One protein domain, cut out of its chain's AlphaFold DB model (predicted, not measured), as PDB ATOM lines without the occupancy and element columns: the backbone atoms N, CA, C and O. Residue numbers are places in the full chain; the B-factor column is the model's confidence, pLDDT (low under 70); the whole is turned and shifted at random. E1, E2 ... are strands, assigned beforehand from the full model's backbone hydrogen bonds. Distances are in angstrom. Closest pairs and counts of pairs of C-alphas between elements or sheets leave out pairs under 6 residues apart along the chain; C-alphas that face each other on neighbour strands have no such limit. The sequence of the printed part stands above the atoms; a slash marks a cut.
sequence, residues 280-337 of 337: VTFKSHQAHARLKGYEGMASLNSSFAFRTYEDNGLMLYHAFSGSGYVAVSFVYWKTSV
ATOM      1  N   VAL A 280     139.787 141.318 171.545       88.75
ATOM      2  CA  VAL A 280     139.580 139.866 171.484       88.75
ATOM      3  C   VAL A 280     138.787 139.421 172.711       88.75
ATOM      4  O   VAL A 280     139.150 139.736 173.840       88.75
ATOM      5  N   THR A 281     137.696 138.679 172.500       92.50
ATOM      6  CA  THR A 281     136.890 138.097 173.588       92.50
ATOM      7  C   THR A 281     137.160 136.600 173.710       92.50
ATOM      8  O   THR A 281     136.813 135.830 172.813       92.50
ATOM      9  N   PHE A 282     137.718 136.173 174.841       93.88
ATOM     10  CA  PHE A 282     137.879 134.760 175.181       93.88
ATOM     11  C   PHE A 282     136.594 134.242 175.838       93.88
ATOM     12  O   PHE A 282     136.273 134.604 176.964       93.88
ATOM     13  N   LYS A 283     135.819 133.433 175.104       92.75
ATOM     14  CA  LYS A 283     134.488 132.960 175.543       92.75
ATOM     15  C   LYS A 283     134.517 131.720 176.445       92.75
ATOM     16  O   LYS A 283     133.473 131.321 176.946       92.75
ATOM     17  N   SER A 284     135.670 131.076 176.604       91.81
ATOM     18  CA  SER A 284     135.832 129.889 177.448       91.81
ATOM     19  C   SER A 284     137.220 129.863 178.077       91.81
ATOM     20  O   SER A 284     138.158 130.438 177.528       91.81
ATOM     21  N   HIS A 285     137.377 129.135 179.185       88.31
ATOM     22  CA  HIS A 285     138.659 129.014 179.893       88.31
ATOM     23  C   HIS A 285     139.777 128.344 179.071       88.31
ATOM     24  O   HIS A 285     140.943 128.440 179.433       88.31
ATOM     25  N   GLN A 286     139.442 127.655 177.975       90.00
ATOM     26  CA  GLN A 286     140.425 127.048 177.068       90.00
ATOM     27  C   GLN A 286     140.826 127.980 175.916       90.00
ATOM     28  O   GLN A 286     141.827 127.730 175.236       90.00
ATOM     29  N   ALA A 287     140.040 129.029 175.660       93.75
ATOM     30  CA  ALA A 287     140.304 129.960 174.579       93.75
ATOM     31  C   ALA A 287     141.551 130.788 174.909       93.75
ATOM     32  O   ALA A 287     141.615 131.450 175.939       93.75
ATOM     33  N   HIS A 288     142.532 130.760 174.013       92.88
ATOM     34  CA  HIS A 288     143.778 131.503 174.159       92.88
ATOM     35  C   HIS A 288     144.254 132.005 172.797       92.88
ATOM     36  O   HIS A 288     143.978 131.400 171.760       92.88
ATOM     37  N   ALA A 289     144.980 133.121 172.804       90.12
ATOM     38  CA  ALA A 289     145.701 133.613 171.643       90.12
ATOM     39  C   ALA A 289     147.177 133.245 171.804       90.12
ATOM     40  O   ALA A 289     147.773 133.491 172.851       90.12
ATOM     41  N   ARG A 290     147.770 132.648 170.768       88.62
ATOM     42  CA  ARG A 290     149.195 132.313 170.761       88.62
ATOM     43  C   ARG A 290     149.951 133.312 169.899       88.62
ATOM     44  O   ARG A 290     149.831 133.291 168.677       88.62
ATOM     45  N   LEU A 291     150.759 134.142 170.546       81.94
ATOM     46  CA  LEU A 291     151.714 135.027 169.889       81.94
ATOM     47  C   LEU A 291     153.055 134.298 169.751       81.94
ATOM     48  O   LEU A 291     153.484 133.589 170.666       81.94
ATOM     49  N   LYS A 292     153.705 134.427 168.592       76.12
ATOM     50  CA  LYS A 292     155.071 133.924 168.410       76.12
ATOM     51  C   LYS A 292     156.033 134.926 169.044       76.12
ATOM     52  O   LYS A 292     155.936 136.112 168.763       76.12
ATOM     53  N   GLY A 293     156.922 134.441 169.908       69.00
ATOM     54  CA  GLY A 293     158.030 135.244 170.417       69.00
ATOM     55  C   GLY A 293     159.147 135.364 169.382       69.00
ATOM     56  O   GLY A 293     159.222 134.559 168.451       69.00
ATOM     57  N   TYR A 294     160.019 136.348 169.577       68.69
ATOM     58  CA  TYR A 294     161.220 136.545 168.768       68.69
ATOM     59  C   TYR A 294     162.419 135.905 169.473       68.69
ATOM     60  O   TYR A 294     162.629 136.115 170.671       68.69
ATOM     61  N   GLU A 295     163.199 135.107 168.748       65.75
ATOM     62  CA  GLU A 295     164.418 134.505 169.293       65.75
ATOM     63  C   GLU A 295     165.502 135.571 169.533       65.75
ATOM     64  O   GLU A 295     165.604 136.558 168.809       65.75
ATOM     65  N   GLY A 296     166.326 135.375 170.569       65.81
ATOM     66  CA  GLY A 296     167.448 136.274 170.874       65.81
ATOM     67  C   GLY A 296     167.068 137.600 171.547       65.81
ATOM     68  O   GLY A 296     167.905 138.502 171.626       65.81
ATOM     69  N   MET A 297     165.834 137.737 172.042       68.19
ATOM     70  CA  MET A 297     165.412 138.892 172.837       68.19
ATOM     71  C   MET A 297     165.758 138.689 174.316       68.19
ATOM     72  O   MET A 297     165.369 137.695 174.923       68.19
ATOM     73  N   ALA A 298     166.485 139.646 174.899       68.50
ATOM     74  CA  ALA A 298     166.865 139.630 176.316       68.50
ATOM     75  C   ALA A 298     165.793 140.239 177.240       68.50
ATOM     76  O   ALA A 298     165.887 140.121 178.460       68.50
ATOM     77  N   SER A 299     164.785 140.899 176.671       67.62
ATOM     78  CA  SER A 299     163.692 141.537 177.398       67.62
ATOM     79  C   SER A 299     162.339 141.133 176.810       67.62
ATOM     80  O   SER A 299     162.192 140.956 175.600       67.62
ATOM     81  N   LEU A 300     161.343 140.993 177.686       74.19
ATOM     82  CA  LEU A 300     159.939 140.813 177.334       74.19
ATOM     83  C   LEU A 300     159.171 142.016 177.880       74.19
ATOM     84  O   LEU A 300     159.060 142.168 179.095       74.19
ATOM     85  N   ASN A 301     158.651 142.861 176.991       72.75
ATOM     86  CA  ASN A 301     157.736 143.936 177.358       72.75
ATOM     87  C   ASN A 301     156.328 143.565 176.884       72.75
ATOM     88  O   ASN A 301     156.146 143.195 175.725       72.75
ATOM     89  N   SER A 302     155.342 143.616 177.778       74.75
ATOM     90  CA  SER A 302     153.952 143.318 177.443       74.75
ATOM     91  C   SER A 302     153.025 144.311 178.125       74.75
ATOM     92  O   SER A 302     153.047 144.457 179.346       74.75
ATOM     93  N   SER A 303     152.189 144.949 177.311       75.25
ATOM     94  CA  SER A 303     151.143 145.868 177.739       75.25
ATOM     95  C   SER A 303     149.828 145.396 177.144       75.25
ATOM     96  O   SER A 303     149.725 145.183 175.938       75.25
ATOM     97  N   PHE A 304     148.812 145.219 177.980       79.88
ATOM     98  CA  PHE A 304     147.471 144.871 177.529       79.88
ATOM     99  C   PHE A 304     146.427 145.492 178.454       79.88
ATOM    100  O   PHE A 304     146.638 145.639 179.658       79.88
ATOM    101  N   ALA A 305     145.281 145.838 177.877       83.31
ATOM    102  CA  ALA A 305     144.084 146.191 178.621       83.31
ATOM    103  C   ALA A 305     143.145 144.984 178.638       83.31
ATOM    104  O   ALA A 305     142.984 144.302 177.625       83.31
ATOM    105  N   PHE A 306     142.505 144.723 179.775       89.56
ATOM    106  CA  PHE A 306     141.526 143.648 179.892       89.56
ATOM    107  C   PHE A 306     140.280 144.118 180.638       89.56
ATOM    108  O   PHE A 306     140.307 145.069 181.419       89.56
ATOM    109  N   ARG A 307     139.171 143.425 180.386       89.94
ATOM    110  CA  ARG A 307     137.912 143.568 181.113       89.94
ATOM    111  C   ARG A 307     137.309 142.181 181.277       89.94
ATOM    112  O   ARG A 307     137.173 141.462 180.292       89.94
ATOM    113  N   THR A 308     136.952 141.814 182.502       91.19
ATOM    114  CA  THR A 308     136.416 140.486 182.834       91.19
ATOM    115  C   THR A 308     135.364 140.577 183.942       91.19
ATOM    116  O   THR A 308     135.382 141.527 184.725       91.19
ATOM    117  N   TYR A 309     134.449 139.605 183.980       91.56
ATOM    118  CA  TYR A 309     133.550 139.341 185.114       91.56
ATOM    119  C   TYR A 309     133.976 138.103 185.923       91.56
ATOM    120  O   TYR A 309     133.370 137.813 186.950       91.56
ATOM    121  N   GLU A 310     135.016 137.400 185.473       91.81
ATOM    122  CA  GLU A 310     135.626 136.288 186.199       91.81
ATOM    123  C   GLU A 310     136.552 136.824 187.289       91.81
ATOM    124  O   GLU A 310     137.259 137.809 187.079       91.81
ATOM    125  N   ASP A 311     136.584 136.150 188.433       91.81
ATOM    126  CA  ASP A 311     137.411 136.517 189.582       91.81
ATOM    127  C   ASP A 311     138.835 135.943 189.516       91.81
ATOM    128  O   ASP A 311     139.729 136.440 190.210       91.81
ATOM    129  N   ASN A 312     139.054 134.940 188.656       92.62
ATOM    130  CA  ASN A 312     140.332 134.273 188.438       92.62
ATOM    131  C   ASN A 312     140.628 134.058 186.944       92.62
ATOM    132  O   ASN A 312     139.741 133.713 186.162       92.62
ATOM    133  N   GLY A 313     141.894 134.197 186.544       91.00
ATOM    134  CA  GLY A 313     142.297 133.917 185.167       91.00
ATOM    135  C   GLY A 313     143.782 134.125 184.881       91.00
ATOM    136  O   GLY A 313     144.460 134.937 185.511       91.00
ATOM    137  N   LEU A 314     144.283 133.383 183.892       92.81
ATOM    138  CA  LEU A 314     145.624 133.545 183.332       92.81
ATOM    139  C   LEU A 314     145.549 134.507 182.141       92.81
ATOM    140  O   LEU A 314     144.819 134.245 181.188       92.81
ATOM    141  N   MET A 315     146.285 135.616 182.198       91.62
ATOM    142  CA  MET A 315     146.256 136.669 181.173       91.62
ATOM    143  C   MET A 315     147.410 136.546 180.185       91.62
ATOM    144  O   MET A 315     147.218 136.687 178.981       91.62
ATOM    145  N   LEU A 316     148.608 136.263 180.691       93.00
ATOM    146  CA  LEU A 316     149.801 136.064 179.882       93.00
ATOM    147  C   LEU A 316     150.564 134.865 180.416       93.00
ATOM    148  O   LEU A 316     150.704 134.708 181.624       93.00
ATOM    149  N   TYR A 317     151.077 134.041 179.512       92.31
ATOM    150  CA  TYR A 317     151.987 132.958 179.846       92.31
ATOM    151  C   TYR A 317     153.041 132.830 178.758       92.31
ATOM    152  O   TYR A 317     152.717 132.743 177.572       92.31
ATOM    153  N   HIS A 318     154.301 132.794 179.167       89.44
ATOM    154  CA  HIS A 318     155.420 132.561 178.274       89.44
ATOM    155  C   HIS A 318     156.438 131.649 178.951       89.44
ATOM    156  O   HIS A 318     157.021 132.009 179.973       89.44
ATOM    157  N   ALA A 319     156.649 130.466 178.377       89.00
ATOM    158  CA  ALA A 319     157.723 129.570 178.784       89.00
ATOM    159  C   ALA A 319     158.993 129.928 178.008       89.00
ATOM    160  O   ALA A 319     158.945 130.060 176.783       89.00
ATOM    161  N   PHE A 320     160.114 130.075 178.711       83.62
ATOM    162  CA  PHE A 320     161.396 130.331 178.062       83.62
ATOM    163  C   PHE A 320     161.940 129.053 177.414       83.62
ATOM    164  O   PHE A 320     161.556 127.945 177.779       83.62
ATOM    165  N   SER A 321     162.849 129.197 176.446       79.31
ATOM    166  CA  SER A 321     163.524 128.051 175.816       79.31
ATOM    167  C   SER A 321     164.404 127.262 176.798       79.31
ATOM    168  O   SER A 321     164.646 126.076 176.585       79.31
ATOM    169  N   GLY A 322     164.876 127.913 177.868       80.00
ATOM    170  CA  GLY A 322     165.543 127.286 179.010       80.00
ATOM    171  C   GLY A 322     164.582 126.943 180.157       80.00
ATOM    172  O   GLY A 322     163.390 126.731 179.962       80.00
ATOM    173  N   SER A 323     165.093 126.902 181.390       83.50
ATOM    174  CA  SER A 323     164.260 126.715 182.583       83.50
ATOM    175  C   SER A 323     163.580 128.021 183.004       83.50
ATOM    176  O   SER A 323     164.264 129.020 183.224       83.50
ATOM    177  N   GLY A 324     162.260 127.992 183.196       87.56
ATOM    178  CA  GLY A 324     161.486 129.098 183.767       87.56
ATOM    179  C   GLY A 324     160.326 129.555 182.883       87.56
ATOM    180  O   GLY A 324     160.197 129.160 181.724       87.56
ATOM    181  N   TYR A 325     159.468 130.393 183.454       91.38
ATOM    182  CA  TYR A 325     158.337 130.996 182.761       91.38
ATOM    183  C   TYR A 325     158.014 132.364 183.366       91.38
ATOM    184  O   TYR A 325     158.395 132.658 184.498       91.38
ATOM    185  N   VAL A 326     157.276 133.172 182.613       90.62
ATOM    186  CA  VAL A 326     156.576 134.360 183.113       90.62
ATOM    187  C   VAL A 326     155.084 134.123 182.950       90.62
ATOM    188  O   VAL A 326     154.637 133.683 181.887       90.62
ATOM    189  N   ALA A 327     154.315 134.401 184.001       92.38
ATOM    190  CA  ALA A 327     152.868 134.295 183.978       92.38
ATOM    191  C   ALA A 327     152.243 135.516 184.646       92.38
ATOM    192  O   ALA A 327     152.501 135.780 185.808       92.38
ATOM    193  N   VAL A 328     151.375 136.226 183.934       92.50
ATOM    194  CA  VAL A 328     150.556 137.277 184.540       92.50
ATOM    195  C   VAL A 328     149.161 136.711 184.730       92.50
ATOM    196  O   VAL A 328     148.526 136.260 183.774       92.50
ATOM    197  N   SER A 329     148.679 136.725 185.965       92.50
ATOM    198  CA  SER A 329     147.363 136.205 186.330       92.50
ATOM    199  C   SER A 329     146.634 137.172 187.251       92.50
ATOM    200  O   SER A 329     147.213 138.131 187.763       92.50
ATOM    201  N   PHE A 330     145.342 136.946 187.444       90.25
ATOM    202  CA  PHE A 330     144.588 137.582 188.512       90.25
ATOM    203  C   PHE A 330     143.884 136.515 189.340       90.25
ATOM    204  O   PHE A 330     143.383 135.530 188.798       90.25
ATOM    205  N   VAL A 331     143.882 136.722 190.655       86.44
ATOM    206  CA  VAL A 331     143.236 135.853 191.639       86.44
ATOM    207  C   VAL A 331     142.469 136.738 192.610       86.44
ATOM    208  O   VAL A 331     143.033 137.686 193.161       86.44
ATOM    209  N   TYR A 332     141.176 136.471 192.796       84.44
ATOM    210  CA  TYR A 332     140.268 137.342 193.552       84.44
ATOM    211  C   TYR A 332     140.401 138.822 193.158       84.44
ATOM    212  O   TYR A 332     140.526 139.697 194.019       84.44
ATOM    213  N   TRP A 333     140.414 139.099 191.848       77.25
ATOM    214  CA  TRP A 333     140.535 140.454 191.279       77.25
ATOM    215  C   TRP A 333     141.863 141.178 191.541       77.25
ATOM    216  O   TRP A 333     142.012 142.342 191.167       77.25
ATOM    217  N   LYS A 334     142.845 140.514 192.156       78.56
ATOM    218  CA  LYS A 334     144.191 141.056 192.356       78.56
ATOM    219  C   LYS A 334     145.129 140.495 191.308       78.56
ATOM    220  O   LYS A 334     145.224 139.281 191.148       78.56
ATOM    221  N   THR A 335     145.833 141.375 190.610       78.81
ATOM    222  CA  THR A 335     146.854 140.986 189.640       78.81
ATOM    223  C   THR A 335     148.099 140.458 190.353       78.81
ATOM    224  O   THR A 335     148.493 140.955 191.407       78.81
ATOM    225  N   SER A 336     148.696 139.408 189.800       79.38
ATOM    226  CA  SER A 336     149.928 138.772 190.273       79.38
ATOM    227  C   SER A 336     150.826 138.479 189.073       79.38
ATOM    228  O   SER A 336     150.328 138.077 188.014       79.38
ATOM    229  N   VAL A 337     152.125 138.727 189.242       77.69
ATOM    230  CA  VAL A 337     153.181 138.508 188.240       77.69
ATOM    231  C   VAL A 337     154.112 137.410 188.721       77.69
ATOM    232  O   VAL A 337     154.416 137.424 189.937       77.69
TER     233      VAL A 337
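AT A GLANCE: This is residues 280 to 337 of the 337 residues of an uncharacterized protein of Callosobruchus maculatus (UniProt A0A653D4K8). Little regular structure: a small antiparallel sheet, E1 E2 E3, beside a long unnamed stretch, residues 280 to 311, that runs out along the longest axis to Gly 296 and folds back to E1. The strands, in that order along the chain and across the sheet, form a meander, each the antiparallel neighbour of the one before. The printed part has 58 residues, 18 in named elements, with no named helix: all strand. It is only just loose, close to compact, radius of gyration of the C-alphas 12.8 A, and elongated, spanning 37 by 21 by 19 A.

HOW THE PARTS SIT: E2, residues 325 to 331, is the inner strand. E1, residues 312 to 319, is its antiparallel neighbour at 175 degrees; N 328 and O 316 are 2.8 A apart, within hydrogen-bond range. E3, residues 334 to 336, is antiparallel to E2 at 171 degrees, with N 336 and O 329 at 2.8 A. Both pairs are hairpins with tight links.

IN THESE COORDINATES: E1 measures 20.4 A from C-alpha 312 (140.332, 134.273, 188.438) to C-alpha 319 and bends by 56 degrees at residue 316. E2 measures 18.2 A; E3 ends at C-alpha 336 (149.928, 138.772, 190.273).

THE WHOLE: The C-alphas farthest apart, of Gly 296 and Tyr 309, are 36.9 A apart. The printed part has no cut. Residues 293 to 299 have pLDDT under 70.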